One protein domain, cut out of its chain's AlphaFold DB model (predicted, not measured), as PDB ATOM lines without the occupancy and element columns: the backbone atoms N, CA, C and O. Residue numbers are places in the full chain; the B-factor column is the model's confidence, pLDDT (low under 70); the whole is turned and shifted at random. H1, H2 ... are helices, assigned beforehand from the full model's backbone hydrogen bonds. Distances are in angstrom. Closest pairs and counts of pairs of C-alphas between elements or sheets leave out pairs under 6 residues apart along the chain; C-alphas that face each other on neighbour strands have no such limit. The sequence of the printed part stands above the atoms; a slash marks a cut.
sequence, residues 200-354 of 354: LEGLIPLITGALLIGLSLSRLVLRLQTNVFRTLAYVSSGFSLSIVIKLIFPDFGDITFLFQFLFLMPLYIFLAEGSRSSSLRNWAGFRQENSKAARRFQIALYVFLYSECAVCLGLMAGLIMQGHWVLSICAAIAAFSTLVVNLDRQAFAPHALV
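This is residues 200 to 354 of the 354 residues of an uncharacterized protein of Proteobacteria bacterium (UniProt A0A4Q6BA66). Five long helices, H1, H2, H3, H5 and H6, stand side by side in an up-and-down bundle, each running against the one before it. The short H4 caps one end, packing on the beginning of H5, the longest helix. The 155 printed residues hold six named helices, H1 to H6 in chain order, and no named strand; the class is all helix. The whole is compact, with a radius of gyration of the C-alphas of 16.5 A, and elongated, spanning 51 by 30 by 21 A.

H1, residues 204 to 222, begins at C-alpha 204 (102.901, 167.966, 138.314) and is 26.7 A long. H2, residues 228 to 248, measures 32.6 A. H3, residues 253 to 274, measures 31.9 A, with a kink of 25 degrees near residue 263. H4 is residues 283 to 289. H5, residues 291 to 321, measures 45.2 A. H6, residues 325 to 343, measures 26.6 A and ends at C-alpha 343 (132.562, 179.264, 134.832).

H1 and H2 are a hairpin and touch, closest at C-alphas 208 and 244, 5.5 A. H1 touches H6 at a shallow tilt of 16 degrees, the same way, closest at C-alphas 216 and 334, 4.5 A. H5, the hub, touches H6, closest at C-alphas 316 and 328, 4.5 A. Residues 293 to 304 of H5 touch H3, closest at C-alphas 297 and 267, 5.4 A. H2 and H5 only just touch, with 3 pairs of C-alphas within 8 A. H1 and H5 are apart. O i to N i+4 pairs are all within hydrogen-bond range in H1, H4, H5 and H6, but 10 of 17 in H2 and 16 of 18 in H3.

The farthest C-alphas, of Ser 277 and Gly 323, are 51.8 A apart. The printed part has no cut, and no link is long. Confidence is under 70 at residues 200 to 203, 273 to 281 and 345 to 354.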
ATOM      1  N   LEU A 200      95.492 166.395 140.236       57.09
ATOM      2  CA  LEU A 200      96.443 166.941 139.261       57.09
ATOM      3  C   LEU A 200      97.816 166.286 139.283       57.09
ATOM      4  O   LEU A 200      98.757 166.827 138.698       57.09
ATOM      5  N   GLU A 201      97.939 165.111 139.889       64.94
ATOM      6  CA  GLU A 201      99.191 164.350 139.928       64.94
ATOM      7  C   GLU A 201      99.809 164.181 138.527       64.94
ATOM      8  O   GLU A 201     101.022 164.298 138.359       64.94
ATOM      9  N   GLY A 202      98.976 164.032 137.490       62.91
ATOM     10  CA  GLY A 202      99.419 163.952 136.094       62.91
ATOM     11  C   GLY A 202     100.000 165.251 135.509       62.91
ATOM     12  O   GLY A 202     100.789 165.192 134.568       62.91
ATOM     13  N   LEU A 203      99.655 166.424 136.053       65.44
ATOM     14  CA  LEU A 203     100.169 167.724 135.592       65.44
ATOM     15  C   LEU A 203     101.443 168.158 136.326       65.44
ATOM     16  O   LEU A 203     102.204 168.964 135.787       65.44
ATOM     17  N   ILE A 204     101.716 167.616 137.516       76.75
ATOM     18  CA  ILE A 204     102.901 167.966 138.314       76.75
ATOM     19  C   ILE A 204     104.212 167.774 137.525       76.75
ATOM     20  O   ILE A 204     105.021 168.711 137.504       76.75
ATOM     21  N   PRO A 205     104.440 166.650 136.810       77.62
ATOM     22  CA  PRO A 205     105.645 166.476 136.001       77.62
ATOM     23  C   PRO A 205     105.758 167.502 134.871       77.62
ATOM     24  O   PRO A 205     106.848 168.006 134.599       77.62
ATOM     25  N   LEU A 206     104.637 167.854 134.232       74.25
ATOM     26  CA  LEU A 206     104.617 168.818 133.133       74.25
ATOM     27  C   LEU A 206     105.011 170.218 133.618       74.25
ATOM     28  O   LEU A 206     105.896 170.846 133.035       74.25
ATOM     29  N   ILE A 207     104.392 170.684 134.709       74.81
ATOM     30  CA  ILE A 207     104.703 171.980 135.329       74.81
ATOM     31  C   ILE A 207     106.170 171.999 135.750       74.81
ATOM     32  O   ILE A 207     106.905 172.923 135.408       74.81
ATOM     33  N   THR A 208     106.612 170.950 136.442       84.38
ATOM     34  CA  THR A 208     107.984 170.822 136.929       84.38
ATOM     35  C   THR A 208     109.001 170.892 135.794       84.38
ATOM     36  O   THR A 208     109.939 171.688 135.851       84.38
ATOM     37  N   GLY A 209     108.801 170.105 134.734       79.94
ATOM     38  CA  GLY A 209     109.679 170.105 133.567       79.94
ATOM     39  C   GLY A 209     109.741 171.477 132.899       79.94
ATOM     40  O   GLY A 209     110.827 171.984 132.620       79.94
ATOM     41  N   ALA A 210     108.592 172.127 132.709       77.38
ATOM     42  CA  ALA A 210     108.527 173.446 132.095       77.38
ATOM     43  C   ALA A 210     109.189 174.543 132.955       77.38
ATOM     44  O   ALA A 210     109.908 175.385 132.413       77.38
ATOM     45  N   LEU A 211     109.036 174.516 134.286       84.69
ATOM     46  CA  LEU A 211     109.723 175.444 135.195       84.69
ATOM     47  C   LEU A 211     111.252 175.252 135.170       84.69
ATOM     48  O   LEU A 211     111.987 176.241 135.145       84.69
ATOM     49  N   LEU A 212     111.736 174.003 135.126       87.88
ATOM     50  CA  LEU A 212     113.170 173.681 135.044       87.88
ATOM     51  C   LEU A 212     113.786 174.082 133.695       87.88
ATOM     52  O   LEU A 212     114.898 174.614 133.646       87.88
ATOM     53  N   ILE A 213     113.061 173.886 132.592       81.75
ATOM     54  CA  ILE A 213     113.487 174.350 131.264       81.75
ATOM     55  C   ILE A 213     113.496 175.883 131.213       81.75
ATOM     56  O   ILE A 213     114.471 176.475 130.747       81.75
ATOM     57  N   GLY A 214     112.460 176.540 131.743       80.31
ATOM     58  CA  GLY A 214     112.395 178.001 131.833       80.31
ATOM     59  C   GLY A 214     113.540 178.591 132.663       80.31
ATOM     60  O   GLY A 214     114.136 179.599 132.270       80.31
ATOM     61  N   LEU A 215     113.908 177.933 133.769       87.19
ATOM     62  CA  LEU A 215     115.094 178.277 134.555       87.19
ATOM     63  C   LEU A 215     116.370 178.132 133.713       87.19
ATOM     64  O   LEU A 215     117.156 179.074 133.627       87.19
ATOM     65  N   SER A 216     116.532 177.003 133.020       87.75
ATOM     66  CA  SER A 216     117.698 176.731 132.166       87.75
ATOM     67  C   SER A 216     117.888 177.801 131.088       87.75
ATOM     68  O   SER A 216     118.971 178.368 130.938       87.75
ATOM     69  N   LEU A 217     116.813 178.143 130.371       83.44
ATOM     70  CA  LEU A 217     116.820 179.203 129.361       83.44
ATOM     71  C   LEU A 217     117.164 180.561 129.977       83.44
ATOM     72  O   LEU A 217     117.967 181.305 129.418       83.44
ATOM     73  N   SER A 218     116.628 180.866 131.160       85.12
ATOM     74  CA  SER A 218     116.937 182.112 131.867       85.12
ATOM     75  C   SER A 218     118.424 182.228 132.216       85.12
ATOM     76  O   SER A 218     118.973 183.326 132.168       85.12
ATOM     77  N   ARG A 219     119.100 181.116 132.535       87.88
ATOM     78  CA  ARG A 219     120.547 181.077 132.816       87.88
ATOM     79  C   ARG A 219     121.388 181.197 131.549       87.88
ATOM     80  O   ARG A 219     122.352 181.955 131.532       87.88
ATOM     81  N   LEU A 220     120.980 180.551 130.461       84.94
ATOM     82  CA  LEU A 220     121.639 180.726 129.165       84.94
ATOM     83  C   LEU A 220     121.548 182.176 128.673       84.94
ATOM     84  O   LEU A 220     122.540 182.731 128.210       84.94
ATOM     85  N   VAL A 221     120.389 182.819 128.834       82.88
ATOM     86  CA  VAL A 221     120.198 184.228 128.459       82.88
ATOM     87  C   VAL A 221     120.943 185.172 129.403       82.88
ATOM     88  O   VAL A 221     121.472 186.184 128.941       82.88
ATOM     89  N   LEU A 222     121.040 184.838 130.698       85.31
ATOM     90  CA  LEU A 222     121.803 185.597 131.697       85.31
ATOM     91  C   LEU A 222     123.262 185.812 131.268       85.31
ATOM     92  O   LEU A 222     123.800 186.895 131.486       85.31
ATOM     93  N   ARG A 223     123.867 184.816 130.609       82.50
ATOM     94  CA  ARG A 223     125.234 184.874 130.063       82.50
ATOM     95  C   ARG A 223     125.439 186.014 129.063       82.50
ATOM     96  O   ARG A 223     126.528 186.564 128.967       82.50
ATOM     97  N   LEU A 224     124.395 186.348 128.310       81.25
ATOM     98  CA  LEU A 224     124.432 187.363 127.258       81.25
ATOM     99  C   LEU A 224     124.066 188.760 127.787       81.25
ATOM    100  O   LEU A 224     124.035 189.722 127.021       81.25
ATOM    101  N   GLN A 225     123.747 188.896 129.082       81.81
ATOM    102  CA  GLN A 225     123.274 190.161 129.637       81.81
ATOM    103  C   GLN A 225     124.422 191.101 129.983       81.81
ATOM    104  O   GLN A 225     125.171 190.898 130.934       81.81
ATOM    105  N   THR A 226     124.466 192.219 129.271       77.62
ATOM    106  CA  THR A 226     125.399 193.322 129.531       77.62
ATOM    107  C   THR A 226     124.835 194.337 130.527       77.62
ATOM    108  O   THR A 226     125.597 195.082 131.149       77.62
ATOM    109  N   ASN A 227     123.509 194.348 130.712       78.88
ATOM    110  CA  ASN A 227     122.798 195.254 131.607       78.88
ATOM    111  C   ASN A 227     122.585 194.635 132.998       78.88
ATOM    112  O   ASN A 227     121.940 193.594 133.127       78.88
ATOM    113  N   VAL A 228     123.058 195.321 134.045       79.06
ATOM    114  CA  VAL A 228     123.053 194.817 135.433       79.06
ATOM    115  C   VAL A 228     121.631 194.663 135.995       79.06
ATOM    116  O   VAL A 228     121.339 193.730 136.746       79.06
ATOM    117  N   PHE A 229     120.697 195.527 135.590       77.88
ATOM    118  CA  PHE A 229     119.290 195.425 135.983       77.88
ATOM    119  C   PHE A 229     118.593 194.249 135.288       77.88
ATOM    120  O   PHE A 229     117.789 193.554 135.916       77.88
ATOM    121  N   ARG A 230     118.925 193.967 134.020       76.31
ATOM    122  CA  ARG A 230     118.432 192.762 133.329       76.31
ATOM    123  C   ARG A 230     119.016 191.497 133.949       76.31
ATOM    124  O   ARG A 230     118.268 190.547 134.164       76.31
ATOM    125  N   THR A 231     120.296 191.505 134.336       84.31
ATOM    126  CA  THR A 231     120.912 190.416 135.113       84.31
ATOM    127  C   THR A 231     120.056 190.081 136.337       84.31
ATOM    128  O   THR A 231     119.660 188.929 136.490       84.31
ATOM    129  N   LEU A 232     119.671 191.069 137.154       82.38
ATOM    130  CA  LEU A 232     118.829 190.827 138.335       82.38
ATOM    131  C   LEU A 232     117.451 190.233 137.975       82.38
ATOM    132  O   LEU A 232     116.972 189.313 138.641       82.38
ATOM    133  N   ALA A 233     116.827 190.707 136.892       78.06
ATOM    134  CA  ALA A 233     115.541 190.188 136.426       78.06
ATOM    135  C   ALA A 233     115.616 188.713 135.984       78.06
ATOM    136  O   ALA A 233     114.704 187.938 136.291       78.06
ATOM    137  N   TYR A 234     116.697 188.298 135.318       82.25
ATOM    138  CA  TYR A 234     116.922 186.893 134.962       82.25
ATOM    139  C   TYR A 234     117.319 186.051 136.174       82.25
ATOM    140  O   TYR A 234     116.848 184.924 136.301       82.25
ATOM    141  N   VAL A 235     118.107 186.577 137.112       87.44
ATOM    142  CA  VAL A 235     118.453 185.871 138.359       87.44
ATOM    143  C   VAL A 235     117.194 185.556 139.166       87.44
ATOM    144  O   VAL A 235     117.020 184.412 139.577       87.44
ATOM    145  N   SER A 236     116.250 186.500 139.260       83.25
ATOM    146  CA  SER A 236     114.967 186.307 139.959       83.25
ATOM    147  C   SER A 236     114.069 185.200 139.388       83.25
ATOM    148  O   SER A 236     113.142 184.773 140.066       83.25
ATOM    149  N   SER A 237     114.332 184.685 138.177       84.06
ATOM    150  CA  SER A 237     113.662 183.456 137.708       84.06
ATOM    151  C   SER A 237     113.978 182.239 138.583       84.06
ATOM    152  O   SER A 237     113.193 181.302 138.590       84.06
ATOM    153  N   GLY A 238     115.059 182.288 139.374       85.62
ATOM    154  CA  GLY A 238     115.463 181.239 140.312       85.62
ATOM    155  C   GLY A 238     114.390 180.871 141.331       85.62
ATOM    156  O   GLY A 238     114.339 179.722 141.761       85.62
ATOM    157  N   PHE A 239     113.472 181.793 141.646       84.31
ATOM    158  CA  PHE A 239     112.328 181.518 142.516       84.31
ATOM    159  C   PHE A 239     111.408 180.399 142.000       84.31
ATOM    160  O   PHE A 239     110.719 179.764 142.801       84.31
ATOM    161  N   SER A 240     111.442 180.082 140.697       85.88
ATOM    162  CA  SER A 240     110.707 178.938 140.150       85.88
ATOM    163  C   SER A 240     111.159 177.611 140.763       85.88
ATOM    164  O   SER A 240     110.353 176.695 140.899       85.88
ATOM    165  N   LEU A 241     112.419 177.514 141.199       90.00
ATOM    166  CA  LEU A 241     112.965 176.321 141.839       90.00
ATOM    167  C   LEU A 241     112.303 176.043 143.193       90.00
ATOM    168  O   LEU A 241     112.121 174.885 143.549       90.00
ATOM    169  N   SER A 242     111.878 177.083 143.916       88.69
ATOM    170  CA  SER A 242     111.108 176.913 145.153       88.69
ATOM    171  C   SER A 242     109.746 176.277 144.885       88.69
ATOM    172  O   SER A 242     109.319 175.406 145.638       88.69
ATOM    173  N   ILE A 243     109.091 176.659 143.781       84.56
ATOM    174  CA  ILE A 243     107.824 176.056 143.339       84.56
ATOM    175  C   ILE A 243     108.058 174.594 142.954       84.56
ATOM    176  O   ILE A 243     107.335 173.720 143.417       84.56
ATOM    177  N   VAL A 244     109.102 174.316 142.166       89.06
ATOM    178  CA  VAL A 244     109.481 172.945 141.787       89.06
ATOM    179  C   VAL A 244     109.733 172.077 143.020       89.06
ATOM    180  O   VAL A 244     109.210 170.969 143.111       89.06
ATOM    181  N   ILE A 245     110.492 172.583 143.993       89.00
ATOM    182  CA  ILE A 245     110.772 171.845 145.224       89.00
ATOM    183  C   ILE A 245     109.501 171.649 146.038       89.00
ATOM    184  O   ILE A 245     109.305 170.550 146.527       89.00
ATOM    185  N   LYS A 246     108.606 172.638 146.134       86.62
ATOM    186  CA  LYS A 246     107.313 172.464 146.817       86.62
ATOM    187  C   LYS A 246     106.456 171.374 146.172       86.62
ATOM    188  O   LYS A 246     105.784 170.642 146.885       86.62
ATOM    189  N   LEU A 247     106.484 171.268 144.844       84.19
ATOM    190  CA  LEU A 247     105.709 170.273 144.101       84.19
ATOM    191  C   LEU A 247     106.215 168.836 144.313       84.19
ATOM    192  O   LEU A 247     105.406 167.916 144.301       84.19
ATOM    193  N   ILE A 248     107.526 168.635 144.494       84.94
ATOM    194  CA  ILE A 248     108.131 167.296 144.656       84.94
ATOM    195  C   ILE A 248     108.354 166.939 146.133       84.94
ATOM    196  O   ILE A 248     108.190 165.794 146.546       84.94
ATOM    197  N   PHE A 249     108.741 167.927 146.933       84.31
ATOM    198  CA  PHE A 249     109.081 167.831 148.348       84.31
ATOM    199  C   PHE A 249     108.304 168.912 149.133       84.31
ATOM    200  O   PHE A 249     108.856 169.981 149.430       84.31
ATOM    201  N   PRO A 250     107.026 168.657 149.480       79.06
ATOM    202  CA  PRO A 250     106.108 169.655 150.048       79.06
ATOM    203  C   PRO A 250     106.633 170.403 151.281       79.06
ATOM    204  O   PRO A 250     106.305 171.575 151.483       79.06
ATOM    205  N   ASP A 251     107.501 169.771 152.067       78.44
ATOM    206  CA  ASP A 251     108.056 170.351 153.294       78.44
ATOM    207  C   ASP A 251     109.201 171.349 153.046       78.44
ATOM    208  O   ASP A 251     109.523 172.168 153.907       78.44
ATOM    209  N   PHE A 252     109.827 171.320 151.865       81.38
ATOM    210  CA  PHE A 252     111.079 172.044 151.604       81.38
ATOM    211  C   PHE A 252     110.920 173.270 150.697       81.38
ATOM    212  O   PHE A 252     111.855 174.069 150.574       81.38
ATOM    213  N   GLY A 253     109.754 173.459 150.076       79.94
ATOM    214  CA  GLY A 253     109.509 174.577 149.159       79.94
ATOM    215  C   GLY A 253     109.629 175.953 149.823       79.94
ATOM    216  O   GLY A 253     110.315 176.834 149.308       79.94
ATOM    217  N   ASP A 254     109.040 176.119 151.010       75.44
ATOM    218  CA  ASP A 254     109.054 177.394 151.748       75.44
ATOM    219  C   ASP A 254     110.448 177.728 152.294       75.44
ATOM    220  O   ASP A 254     110.883 178.883 152.284       75.44
ATOM    221  N   ILE A 255     111.184 176.697 152.720       80.25
ATOM    222  CA  ILE A 255     112.575 176.813 153.170       80.25
ATOM    223  C   ILE A 255     113.458 177.250 151.999       80.25
ATOM    224  O   ILE A 255     114.236 178.197 152.128       80.25
ATOM    225  N   THR A 256     113.303 176.609 150.839       83.94
ATOM    226  CA  THR A 256     114.030 176.970 149.613       83.94
ATOM    227  C   THR A 256     113.742 178.415 149.217       83.94
ATOM    228  O   THR A 256     114.677 179.160 148.920       83.94
ATOM    229  N   PHE A 257     112.480 178.847 149.295       82.00
ATOM    230  CA  PHE A 257     112.093 180.226 149.001       82.00
ATOM    231  C   PHE A 257     112.780 181.227 149.923       82.00
ATOM    232  O   PHE A 257     113.334 182.220 149.447       82.00
ATOM    233  N   LEU A 258     112.805 180.944 151.229       79.75
ATOM    234  CA  LEU A 258     113.492 181.784 152.203       79.75
ATOM    235  C   LEU A 258     114.989 181.884 151.895       79.75
ATOM    236  O   LEU A 258     115.533 182.988 151.878       79.75
ATOM    237  N   PHE A 259     115.653 180.765 151.597       81.31
ATOM    238  CA  PHE A 259     117.065 180.782 151.213       81.31
ATOM    239  C   PHE A 259     117.295 181.609 149.947       81.31
ATOM    240  O   PHE A 259     118.139 182.503 149.948       81.31
ATOM    241  N   GLN A 260     116.520 181.380 148.888       83.19
ATOM    242  CA  GLN A 260     116.648 182.134 147.640       83.19
ATOM    243  C   GLN A 260     116.404 183.632 147.837       83.19
ATOM    244  O   GLN A 260     117.137 184.451 147.283       83.19
ATOM    245  N   PHE A 261     115.427 184.001 148.667       80.00
ATOM    246  CA  PHE A 261     115.172 185.389 149.037       80.00
ATOM    247  C   PHE A 261     116.380 186.008 149.753       80.00
ATOM    248  O   PHE A 261     116.845 187.081 149.362       80.00
ATOM    249  N   LEU A 262     116.937 185.308 150.746       82.19
ATOM    250  CA  LEU A 262     118.105 185.763 151.500       82.19
ATOM    251  C   LEU A 262     119.349 185.917 150.616       82.19
ATOM    252  O   LEU A 262     120.088 186.880 150.790       82.19
ATOM    253  N   PHE A 263     119.571 185.029 149.643       81.88
ATOM    254  CA  PHE A 263     120.698 185.152 148.709       81.88
ATOM    255  C   PHE A 263     120.485 186.239 147.644       81.88
ATOM    256  O   PHE A 263     121.458 186.827 147.170       81.88
ATOM    257  N   LEU A 264     119.235 186.554 147.282       82.44
ATOM    258  CA  LEU A 264     118.935 187.637 146.342       82.44
ATOM    259  C   LEU A 264     118.976 189.026 147.003       82.44
ATOM    260  O   LEU A 264     119.271 190.021 146.340       82.44
ATOM    261  N   MET A 265     118.703 189.122 148.306       79.88
ATOM    262  CA  MET A 265     118.647 190.399 149.023       79.88
ATOM    263  C   MET A 265     119.959 191.213 148.937       79.88
ATOM    264  O   MET A 265     119.882 192.403 148.622       79.88
ATOM    265  N   PRO A 266     121.167 190.633 149.108       80.00
ATOM    266  CA  PRO A 266     122.421 191.356 148.898       80.00
ATOM    267  C   PRO A 266     122.553 191.944 147.491       80.00
ATOM    268  O   PRO A 266     123.012 193.075 147.343       80.00
ATOM    269  N   LEU A 267     122.108 191.221 146.456       82.81
ATOM    270  CA  LEU A 267     122.127 191.717 145.076       82.81
ATOM    271  C   LEU A 267     121.259 192.964 144.926       82.81
ATOM    272  O   LEU A 267     121.677 193.941 144.309       82.81
ATOM    273  N   TYR A 268     120.076 192.948 145.537       77.31
ATOM    274  CA  TYR A 268     119.170 194.090 145.552       77.31
ATOM    275  C   TYR A 268     119.804 195.307 146.244       77.31
ATOM    276  O   TYR A 268     119.783 196.410 145.700       77.31
ATOM    277  N   ILE A 269     120.412 195.104 147.418       78.50
ATOM    278  CA  ILE A 269     121.048 196.176 148.200       78.50
ATOM    279  C   ILE A 269     122.208 196.803 147.421       78.50
ATOM    280  O   ILE A 269     122.241 198.021 147.247       78.50
ATOM    281  N   PHE A 270     123.129 195.992 146.892       79.62
ATOM    282  CA  PHE A 270     124.303 196.513 146.182       79.62
ATOM    283  C   PHE A 270     123.939 197.216 144.870       79.62
ATOM    284  O   PHE A 270     124.617 198.165 144.473       79.62
ATOM    285  N   LEU A 271     122.857 196.798 144.207       75.31
ATOM    286  CA  LEU A 271     122.354 197.486 143.019       75.31
ATOM    287  C   LEU A 271     121.703 198.834 143.372       75.31
ATOM    288  O   LEU A 271     121.885 199.817 142.651       75.31
ATOM    289  N   ALA A 272     120.989 198.909 144.498       70.88
ATOM    290  CA  ALA A 272     120.376 200.144 144.988       70.88
ATOM    291  C   ALA A 272     121.412 201.165 145.488       70.88
ATOM    292  O   ALA A 272     121.228 202.367 145.302       70.88
ATOM    293  N   GLU A 273     122.525 200.703 146.067       68.12
ATOM    294  CA  GLU A 273     123.689 201.546 146.376       68.12
ATOM    295  C   GLU A 273     124.322 202.135 145.107       68.12
ATOM    296  O   GLU A 273     124.825 203.260 145.125       68.12
ATOM    297  N   GLY A 274     124.273 201.385 144.002       58.06
ATOM    298  CA  GLY A 274     124.778 201.802 142.702       58.06
ATOM    299  C   GLY A 274     123.906 202.846 142.009       58.06
ATOM    300  O   GLY A 274     124.454 203.788 141.474       58.06
ATOM    301  N   SER A 275     122.574 202.738 142.042       59.16
ATOM    302  CA  SER A 275     121.620 203.273 141.042       59.16
ATOM    303  C   SER A 275     121.422 204.804 140.899       59.16
ATOM    304  O   SER A 275     120.359 205.237 140.445       59.16
ATOM    305  N   ARG A 276     122.396 205.652 141.254       59.22
ATOM    306  CA  ARG A 276     122.249 207.127 141.220       59.22
ATOM    307  C   ARG A 276     122.560 207.791 139.870       59.22
ATOM    308  O   ARG A 276     122.254 208.968 139.712       59.22
ATOM    309  N   SER A 277     123.120 207.066 138.904       57.25
ATOM    310  CA  SER A 277     123.551 207.599 137.600       57.25
ATOM    311  C   SER A 277     123.042 206.748 136.424       57.25
ATOM    312  O   SER A 277     122.724 205.564 136.544       57.25
ATOM    313  N   SER A 278     122.921 207.361 135.249       58.28
ATOM    314  CA  SER A 278     122.501 206.687 134.018       58.28
ATOM    315  C   SER A 278     123.587 205.787 133.420       58.28
ATOM    316  O   SER A 278     123.252 204.907 132.626       58.28
ATOM    317  N   SER A 279     124.858 205.957 133.806       58.31
ATOM    318  CA  SER A 279     125.977 205.179 133.254       58.31
ATOM    319  C   SER A 279     126.091 203.762 133.852       58.31
ATOM    320  O   SER A 279     126.629 202.860 133.216       58.31
ATOM    321  N   LEU A 280     125.460 203.502 135.007       63.88
ATOM    322  CA  LEU A 280     125.450 202.197 135.702       63.88
ATOM    323  C   LEU A 280     124.591 201.127 135.009       63.88
ATOM    324  O   LEU A 280     124.387 200.039 135.549       63.88
ATOM    325  N   ARG A 281     124.027 201.437 133.836       69.50
ATOM    326  CA  ARG A 281     123.153 200.519 133.097       69.50
ATOM    327  C   ARG A 281     123.898 199.268 132.649       69.50
ATOM    328  O   ARG A 281     123.282 198.210 132.610       69.50
ATOM    329  N   ASN A 282     125.191 199.372 132.345       76.50
ATOM    330  CA  ASN A 282     126.028 198.243 131.953       76.50
ATOM    331  C   ASN A 282     127.072 197.898 133.029       76.50
ATOM    332  O   ASN A 282     127.407 198.705 133.897       76.50
ATOM    333  N   TRP A 283     127.601 196.677 132.973       78.62
ATOM    334  CA  TRP A 283     128.614 196.204 133.924       78.62
ATOM    335  C   TRP A 283     129.889 197.061 133.953       78.62
ATOM    336  O   TRP A 283     130.499 197.215 135.013       78.62
ATOM    337  N   ALA A 284     130.282 197.629 132.808       77.50
ATOM    338  CA  ALA A 284     131.449 198.499 132.692       77.50
ATOM    339  C   ALA A 284     131.265 199.803 133.488       77.50
ATOM    340  O   ALA A 284     132.092 200.115 134.346       77.50
ATOM    341  N   GLY A 285     130.145 200.501 133.286       75.12
ATOM    342  CA  GLY A 285     129.790 201.708 134.030       75.12
ATOM    343  C   GLY A 285     129.530 201.424 135.508       75.12
ATOM    344  O   GLY A 285     129.979 202.185 136.363       75.12
ATOM    345  N   PHE A 286     128.932 200.268 135.843       77.19
ATOM    346  CA  PHE A 286     128.753 199.874 137.244       77.19
ATOM    347  C   PHE A 286     130.085 199.743 137.992       77.19
ATOM    348  O   PHE A 286     130.233 200.230 139.115       77.19
ATOM    349  N   ARG A 287     131.088 199.133 137.353       79.25
ATOM    350  CA  ARG A 287     132.437 199.034 137.919       79.25
ATOM    351  C   ARG A 287     133.175 200.369 137.953       79.25
ATOM    352  O   ARG A 287     133.905 200.599 138.913       79.25
ATOM    353  N   GLN A 288     133.019 201.206 136.927       80.81
ATOM    354  CA  GLN A 288     133.708 202.493 136.838       80.81
ATOM    355  C   GLN A 288     133.235 203.460 137.928       80.81
ATOM    356  O   GLN A 288     134.061 204.091 138.580       80.81
ATOM    357  N   GLU A 289     131.925 203.540 138.160       77.62
ATOM    358  CA  GLU A 289     131.366 204.455 139.154       77.62
ATOM    359  C   GLU A 289     131.439 203.913 140.587       77.62
ATOM    360  O   GLU A 289     131.658 204.682 141.522       77.62
ATOM    361  N   ASN A 290     131.264 202.600 140.793       79.44
ATOM    362  CA  ASN A 290     131.274 202.008 142.133       79.44
ATOM    363  C   ASN A 290     131.909 200.608 142.154       79.44
ATOM    364  O   ASN A 290     131.256 199.585 142.383       79.44
ATOM    365  N   SER A 291     133.228 200.567 141.953       81.31
ATOM    366  CA  SER A 291     134.024 199.332 141.858       81.31
ATOM    367  C   SER A 291     133.847 198.378 143.047       81.31
ATOM    368  O   SER A 291     133.831 197.155 142.872       81.31
ATOM    369  N   LYS A 292     133.661 198.913 144.263       84.75
ATOM    370  CA  LYS A 292     133.456 198.118 145.483       84.75
ATOM    371  C   LYS A 292     132.070 197.470 145.523       84.75
ATOM    372  O   LYS A 292     131.991 196.278 145.825       84.75
ATOM    373  N   ALA A 293     131.002 198.211 145.208       81.12
ATOM    374  CA  ALA A 293     129.646 197.660 145.141       81.12
ATOM    375  C   ALA A 293     129.510 196.653 143.991       81.12
ATOM    376  O   ALA A 293     128.994 195.559 144.202       81.12
ATOM    377  N   ALA A 294     130.078 196.954 142.820       80.25
ATOM    378  CA  ALA A 294     130.076 196.052 141.670       80.25
ATOM    379  C   ALA A 294     130.786 194.722 141.965       80.25
ATOM    380  O   ALA A 294     130.279 193.652 141.627       80.25
ATOM    381  N   ARG A 295     131.930 194.762 142.664       85.25
ATOM    382  CA  ARG A 295     132.628 193.546 143.107       85.25
ATOM    383  C   ARG A 295     131.791 192.733 144.096       85.25
ATOM    384  O   ARG A 295     131.719 191.515 143.964       85.25
ATOM    385  N   ARG A 296     131.161 193.383 145.081       87.06
ATOM    386  CA  ARG A 296     130.288 192.711 146.064       87.06
ATOM    387  C   ARG A 296     129.060 192.090 145.406       87.06
ATOM    388  O   ARG A 296     128.739 190.945 145.707       87.06
ATOM    389  N   PHE A 297     128.438 192.805 144.473       86.50
ATOM    390  CA  PHE A 297     127.328 192.311 143.667       86.50
ATOM    391  C   PHE A 297     127.737 191.075 142.859       86.50
ATOM    392  O   PHE A 297     127.048 190.063 142.910       86.50
ATOM    393  N   GLN A 298     128.890 191.102 142.188       86.81
ATOM    394  CA  GLN A 298     129.372 189.948 141.424       86.81
ATOM    395  C   GLN A 298     129.664 188.727 142.310       86.81
ATOM    396  O   GLN A 298     129.314 187.609 141.944       86.81
ATOM    397  N   ILE A 299     130.269 188.922 143.486       88.75
ATOM    398  CA  ILE A 299     130.498 187.826 144.442       88.75
ATOM    399  C   ILE A 299     129.161 187.243 144.909       88.75
ATOM    400  O   ILE A 299     128.981 186.030 144.863       88.75
ATOM    401  N   ALA A 300     128.215 188.094 145.315       88.69
ATOM    402  CA  ALA A 300     126.885 187.654 145.726       88.69
ATOM    403  C   ALA A 300     126.153 186.912 144.596       88.69
ATOM    404  O   ALA A 300     125.475 185.924 144.857       88.69
ATOM    405  N   LEU A 301     126.341 187.336 143.342       90.00
ATOM    406  CA  LEU A 301     125.731 186.714 142.170       90.00
ATOM    407  C   LEU A 301     126.268 185.299 141.974       90.00
ATOM    408  O   LEU A 301     125.486 184.365 141.825       90.00
ATOM    409  N   TYR A 302     127.589 185.126 142.030       89.75
ATOM    410  CA  TYR A 302     128.195 183.802 141.932       89.75
ATOM    411  C   TYR A 302     127.782 182.895 143.089       89.75
ATOM    412  O   TYR A 302     127.449 181.738 142.853       89.75
ATOM    413  N   VAL A 303     127.737 183.408 144.322       90.56
ATOM    414  CA  VAL A 303     127.258 182.637 145.481       90.56
ATOM    415  C   VAL A 303     125.811 182.186 145.274       90.56
ATOM    416  O   VAL A 303     125.519 181.006 145.457       90.56
ATOM    417  N   PHE A 304     124.928 183.083 144.824       91.25
ATOM    418  CA  PHE A 304     123.543 182.744 144.493       91.25
ATOM    419  C   PHE A 304     123.487 181.636 143.432       91.25
ATOM    420  O   PHE A 304     122.857 180.604 143.654       91.25
ATOM    421  N   LEU A 305     124.194 181.794 142.311       91.56
ATOM    422  CA  LEU A 305     124.184 180.819 141.217       91.56
ATOM    423  C   LEU A 305     124.792 179.467 141.629       91.56
ATOM    424  O   LEU A 305     124.280 178.424 141.236       91.56
ATOM    425  N   TYR A 306     125.848 179.446 142.448       91.25
ATOM    426  CA  TYR A 306     126.382 178.193 142.995       91.25
ATOM    427  C   TYR A 306     125.383 177.504 143.921       91.25
ATOM    428  O   TYR A 306     125.218 176.288 143.828       91.25
ATOM    429  N   SER A 307     124.697 178.266 144.778       91.62
ATOM    430  CA  SER A 307     123.660 177.714 145.651       91.62
ATOM    431  C   SER A 307     122.508 177.122 144.835       91.62
ATOM    432  O   SER A 307     122.098 175.994 145.083       91.62
ATOM    433  N   GLU A 308     122.061 177.816 143.787       91.25
ATOM    434  CA  GLU A 308     121.006 177.332 142.902       91.25
ATOM    435  C   GLU A 308     121.435 176.074 142.137       91.25
ATOM    436  O   GLU A 308     120.687 175.100 142.078       91.25
ATOM    437  N   CYS A 309     122.666 176.046 141.621       93.75
ATOM    438  CA  CYS A 309     123.231 174.863 140.980       93.75
ATOM    439  C   CYS A 309     123.263 173.661 141.936       93.75
ATOM    440  O   CYS A 309     122.903 172.555 141.536       93.75
ATOM    441  N   ALA A 310     123.675 173.862 143.192       92.62
ATOM    442  CA  ALA A 310     123.703 172.804 144.199       92.62
ATOM    443  C   ALA A 310     122.294 172.267 144.496       92.62
ATOM    444  O   ALA A 310     122.102 171.055 144.572       92.62
ATOM    445  N   VAL A 311     121.299 173.155 144.588       91.75
ATOM    446  CA  VAL A 311     119.894 172.769 144.761       91.75
ATOM    447  C   VAL A 311     119.391 171.971 143.553       91.75
ATOM    448  O   VAL A 311     118.775 170.926 143.741       91.75
ATOM    449  N   CYS A 312     119.708 172.380 142.321       94.38
ATOM    450  CA  CYS A 312     119.354 171.626 141.111       94.38
ATOM    451  C   CYS A 312     120.021 170.238 141.057       94.38
ATOM    452  O   CYS A 312     119.388 169.276 140.626       94.38
ATOM    453  N   LEU A 313     121.269 170.101 141.521       94.44
ATOM    454  CA  LEU A 313     121.948 168.801 141.623       94.44
ATOM    455  C   LEU A 313     121.318 167.903 142.696       94.44
ATOM    456  O   LEU A 313     121.124 166.711 142.459       94.44
ATOM    457  N   GLY A 314     120.959 168.467 143.853       91.38
ATOM    458  CA  GLY A 314     120.216 167.750 144.891       91.38
ATOM    459  C   GLY A 314     118.843 167.290 144.393       91.38
ATOM    460  O   GLY A 314     118.466 166.136 144.588       91.38
ATOM    461  N   LEU A 315     118.140 168.161 143.666       93.06
ATOM    462  CA  LEU A 315     116.867 167.858 143.016       93.06
ATOM    463  C   LEU A 315     117.011 166.733 141.985       93.06
ATOM    464  O   LEU A 315     116.206 165.807 141.978       93.06
ATOM    465  N   MET A 316     118.048 166.779 141.144       95.00
ATOM    466  CA  MET A 316     118.361 165.720 140.181       95.00
ATOM    467  C   MET A 316     118.542 164.368 140.883       95.00
ATOM    468  O   MET A 316     117.931 163.386 140.468       95.00
ATOM    469  N   ALA A 317     119.340 164.317 141.955       91.19
ATOM    470  CA  ALA A 317     119.561 163.092 142.719       91.19
ATOM    471  C   ALA A 317     118.260 162.570 143.357       91.19
ATOM    472  O   ALA A 317     117.951 161.385 143.236       91.19
ATOM    473  N   GLY A 318     117.463 163.456 143.962       88.19
ATOM    474  CA  GLY A 318     116.166 163.101 144.543       88.19
ATOM    475  C   GLY A 318     115.179 162.546 143.511       88.19
ATOM    476  O   GLY A 318     114.536 161.527 143.756       88.19
ATOM    477  N   LEU A 319     115.114 163.153 142.323       91.56
ATOM    478  CA  LEU A 319     114.257 162.698 141.224       91.56
ATOM    479  C   LEU A 319     114.684 161.336 140.663       91.56
ATOM    480  O   LEU A 319     113.823 160.526 140.325       91.56
ATOM    481  N   ILE A 320     115.991 161.056 140.599       91.38
ATOM    482  CA  ILE A 320     116.512 159.733 140.219       91.38
ATOM    483  C   ILE A 320     116.063 158.676 141.232       91.38
ATOM    484  O   ILE A 320     115.568 157.624 140.834       91.38
ATOM    485  N   MET A 321     116.184 158.963 142.531       90.81
ATOM    486  CA  MET A 321     115.775 158.030 143.589       90.81
ATOM    487  C   MET A 321     114.274 157.712 143.554       90.81
ATOM    488  O   MET A 321     113.880 156.603 143.901       90.81
ATOM    489  N   GLN A 322     113.447 158.658 143.105       87.19
ATOM    490  CA  GLN A 322     112.000 158.482 142.937       87.19
ATOM    491  C   GLN A 322     111.605 157.861 141.580       87.19
ATOM    492  O   GLN A 322     110.428 157.619 141.334       87.19
ATOM    493  N   GLY A 323     112.565 157.596 140.684       88.31
ATOM    494  CA  GLY A 323     112.310 157.013 139.361       88.31
ATOM    495  C   GLY A 323     111.828 158.006 138.293       88.31
ATOM    496  O   GLY A 323     111.418 157.596 137.205       88.31
ATOM    497  N   HIS A 324     111.901 159.316 138.547       86.56
ATOM    498  CA  HIS A 324     111.484 160.373 137.619       86.56
ATOM    499  C   HIS A 324     112.619 160.800 136.668       86.56
ATOM    500  O   HIS A 324     113.091 161.942 136.685       86.56
ATOM    501  N   TRP A 325     113.048 159.890 135.788       87.56
ATOM    502  CA  TRP A 325     114.216 160.071 134.911       87.56
ATOM    503  C   TRP A 325     114.154 161.319 134.018       87.56
ATOM    504  O   TRP A 325     115.131 162.061 133.924       87.56
ATOM    505  N   VAL A 326     113.007 161.616 133.403       86.44
ATOM    506  CA  VAL A 326     112.873 162.787 132.512       86.44
ATOM    507  C   VAL A 326     113.052 164.096 133.286       86.44
ATOM    508  O   VAL A 326     113.795 164.976 132.854       86.44
ATOM    509  N   LEU A 327     112.441 164.206 134.469       90.19
ATOM    510  CA  LEU A 327     112.574 165.392 135.318       90.19
ATOM    511  C   LEU A 327     114.006 165.548 135.842       90.19
ATOM    512  O   LEU A 327     114.500 166.672 135.923       90.19
ATOM    513  N   SER A 328     114.701 164.441 136.136       91.38
ATOM    514  CA  SER A 328     116.117 164.502 136.524       91.38
ATOM    515  C   SER A 328     117.008 165.055 135.410       91.38
ATOM    516  O   SER A 328     117.909 165.838 135.698       91.38
ATOM    517  N   ILE A 329     116.718 164.750 134.139       90.69
ATOM    518  CA  ILE A 329     117.446 165.324 132.997       90.69
ATOM    519  C   ILE A 329     117.190 166.833 132.919       90.69
ATOM    520  O   ILE A 329     118.135 167.606 132.759       90.69
ATOM    521  N   CYS A 330     115.942 167.281 133.092       93.06
ATOM    522  CA  CYS A 330     115.627 168.712 133.148       93.06
ATOM    523  C   CYS A 330     116.371 169.421 134.292       93.06
ATOM    524  O   CYS A 330     116.931 170.499 134.084       93.06
ATOM    525  N   ALA A 331     116.429 168.812 135.481       92.19
ATOM    526  CA  ALA A 331     117.170 169.344 136.624       92.19
ATOM    527  C   ALA A 331     118.687 169.382 136.363       92.19
ATOM    528  O   ALA A 331     119.347 170.360 136.716       92.19
ATOM    529  N   ALA A 332     119.235 168.374 135.677       91.69
ATOM    530  CA  ALA A 332     120.632 168.346 135.253       91.69
ATOM    531  C   ALA A 332     120.949 169.492 134.280       91.69
ATOM    532  O   ALA A 332     121.923 170.215 134.474       91.69
ATOM    533  N   ILE A 333     120.109 169.712 133.263       91.62
ATOM    534  CA  ILE A 333     120.269 170.821 132.308       91.62
ATOM    535  C   ILE A 333     120.213 172.175 133.036       91.62
ATOM    536  O   ILE A 333     121.033 173.057 132.762       91.62
ATOM    537  N   ALA A 334     119.312 172.334 134.010       89.56
ATOM    538  CA  ALA A 334     119.245 173.532 134.846       89.56
ATOM    539  C   ALA A 334     120.522 173.721 135.687       89.56
ATOM    540  O   ALA A 334     121.068 174.826 135.745       89.56
ATOM    541  N   ALA A 335     121.056 172.650 136.281       93.06
ATOM    542  CA  ALA A 335     122.319 172.690 137.014       93.06
ATOM    543  C   ALA A 335     123.494 173.083 136.102       93.06
ATOM    544  O   ALA A 335     124.223 174.028 136.404       93.06
ATOM    545  N   PHE A 336     123.651 172.420 134.952       92.69
ATOM    546  CA  PHE A 336     124.745 172.695 134.019       92.69
ATOM    547  C   PHE A 336     124.660 174.095 133.411       92.69
ATOM    548  O   PHE A 336     125.674 174.785 133.344       92.69
ATOM    549  N   SER A 337     123.473 174.556 133.013       91.00
ATOM    550  CA  SER A 337     123.298 175.921 132.498       91.00
ATOM    551  C   SER A 337     123.646 176.980 133.549       91.00
ATOM    552  O   SER A 337     124.295 177.971 133.222       91.00
ATOM    553  N   THR A 338     123.310 176.743 134.820       91.56
ATOM    554  CA  THR A 338     123.707 177.611 135.939       91.56
ATOM    555  C   THR A 338     125.221 177.581 136.173       91.56
ATOM    556  O   THR A 338     125.849 178.629 136.337       91.56
ATOM    557  N   LEU A 339     125.837 176.396 136.125       90.19
ATOM    558  CA  LEU A 339     127.280 176.220 136.296       90.19
ATOM    559  C   LEU A 339     128.086 176.901 135.182       90.19
ATOM    560  O   LEU A 339     129.099 177.537 135.461       90.19
ATOM    561  N   VAL A 340     127.630 176.809 133.929       85.75
ATOM    562  CA  VAL A 340     128.286 177.447 132.779       85.75
ATOM    563  C   VAL A 340     128.360 178.965 132.955       85.75
ATOM    564  O   VAL A 340     129.402 179.547 132.669       85.75
ATOM    565  N   VAL A 341     127.316 179.607 133.494       85.94
ATOM    566  CA  VAL A 341     127.343 181.055 133.788       85.94
ATOM    567  C   VAL A 341     128.415 181.401 134.828       85.94
ATOM    568  O   VAL A 341     129.079 182.428 134.703       85.94
ATOM    569  N   ASN A 342     128.621 180.547 135.834       81.25
ATOM    570  CA  ASN A 342     129.655 180.755 136.853       81.25
ATOM    571  C   ASN A 342     131.076 180.549 136.316       81.25
ATOM    572  O   ASN A 342     132.001 181.252 136.722       81.25
ATOM    573  N   LEU A 343     131.260 179.572 135.426       80.25
ATOM    574  CA  LEU A 343     132.562 179.264 134.832       80.25
ATOM    575  C   LEU A 343     132.950 180.245 133.722       80.25
ATOM    576  O   LEU A 343     134.138 180.386 133.416       80.25
ATOM    577  N   ASP A 344     131.976 180.939 133.135       78.19
ATOM    578  CA  ASP A 344     132.237 181.927 132.105       78.19
ATOM    579  C   ASP A 344     132.821 183.219 132.696       78.19
ATOM    580  O   ASP A 344     132.126 184.137 133.138       78.19
ATOM    581  N   ARG A 345     134.154 183.308 132.644       66.06
ATOM    582  CA  ARG A 345     134.915 184.498 133.042       66.06
ATOM    583  C   ARG A 345     134.575 185.738 132.208       66.06
ATOM    584  O   ARG A 345     134.889 186.841 132.649       66.06
ATOM    585  N   GLN A 346     133.972 185.574 131.028       65.44
ATOM    586  CA  GLN A 346     133.615 186.660 130.115       65.44
ATOM    587  C   GLN A 346     132.182 187.168 130.320       65.44
ATOM    588  O   GLN A 346     131.938 188.343 130.059       65.44
ATOM    589  N   ALA A 347     131.270 186.350 130.862       58.00
ATOM    590  CA  ALA A 347     129.845 186.690 131.005       58.00
ATOM    591  C   ALA A 347     129.583 187.993 131.785       58.00
ATOM    592  O   ALA A 347     128.598 188.682 131.535       58.00
ATOM    593  N   PHE A 348     130.481 188.364 132.704       65.50
ATOM    594  CA  PHE A 348     130.393 189.605 133.490       65.50
ATOM    595  C   PHE A 348     131.693 190.424 133.448       65.50
ATOM    596  O   PHE A 348     131.978 191.219 134.351       65.50
ATOM    597  N   ALA A 349     132.523 190.205 132.424       57.66
ATOM    598  CA  ALA A 349     133.740 190.977 132.225       57.66
ATOM    599  C   ALA A 349     133.411 192.359 131.623       57.66
ATOM    600  O   ALA A 349     132.592 192.457 130.711       57.66
ATOM    601  N   PRO A 350     134.092 193.433 132.059       46.84
ATOM    602  CA  PRO A 350     133.870 194.791 131.551       46.84
ATOM    603  C   PRO A 350     134.249 194.983 130.068       46.84
ATOM    604  O   PRO A 350     133.972 196.041 129.518       46.84
ATOM    605  N   HIS A 351     134.865 193.982 129.428       46.34
ATOM    606  CA  HIS A 351     135.350 194.033 128.044       46.34
ATOM    607  C   HIS A 351     134.527 193.186 127.059       46.34
ATOM    608  O   HIS A 351     134.925 193.066 125.909       46.34
ATOM    609  N   ALA A 352     133.392 192.603 127.468       41.62
ATOM    610  CA  ALA A 352     132.544 191.801 126.571       41.62
ATOM    611  C   ALA A 352     131.761 192.635 125.526       41.62
ATOM    612  O   ALA A 352     130.949 192.096 124.782       41.62
ATOM    613  N   LEU A 353     132.008 193.945 125.470       37.50
ATOM    614  CA  LEU A 353     131.583 194.845 124.404       37.50
ATOM    615  C   LEU A 353     132.800 195.673 123.967       37.50
ATOM    616  O   LEU A 353     133.002 196.794 124.436       37.50
ATOM    617  N   VAL A 354     133.623 195.073 123.111       33.22
ATOM    618  CA  VAL A 354     134.266 195.780 121.996       33.22
ATOM    619  C   VAL A 354     133.703 195.168 120.729       33.22
ATOM    620  O   VAL A 354     133.683 193.916 120.671       33.22
TER     621      VAL A 354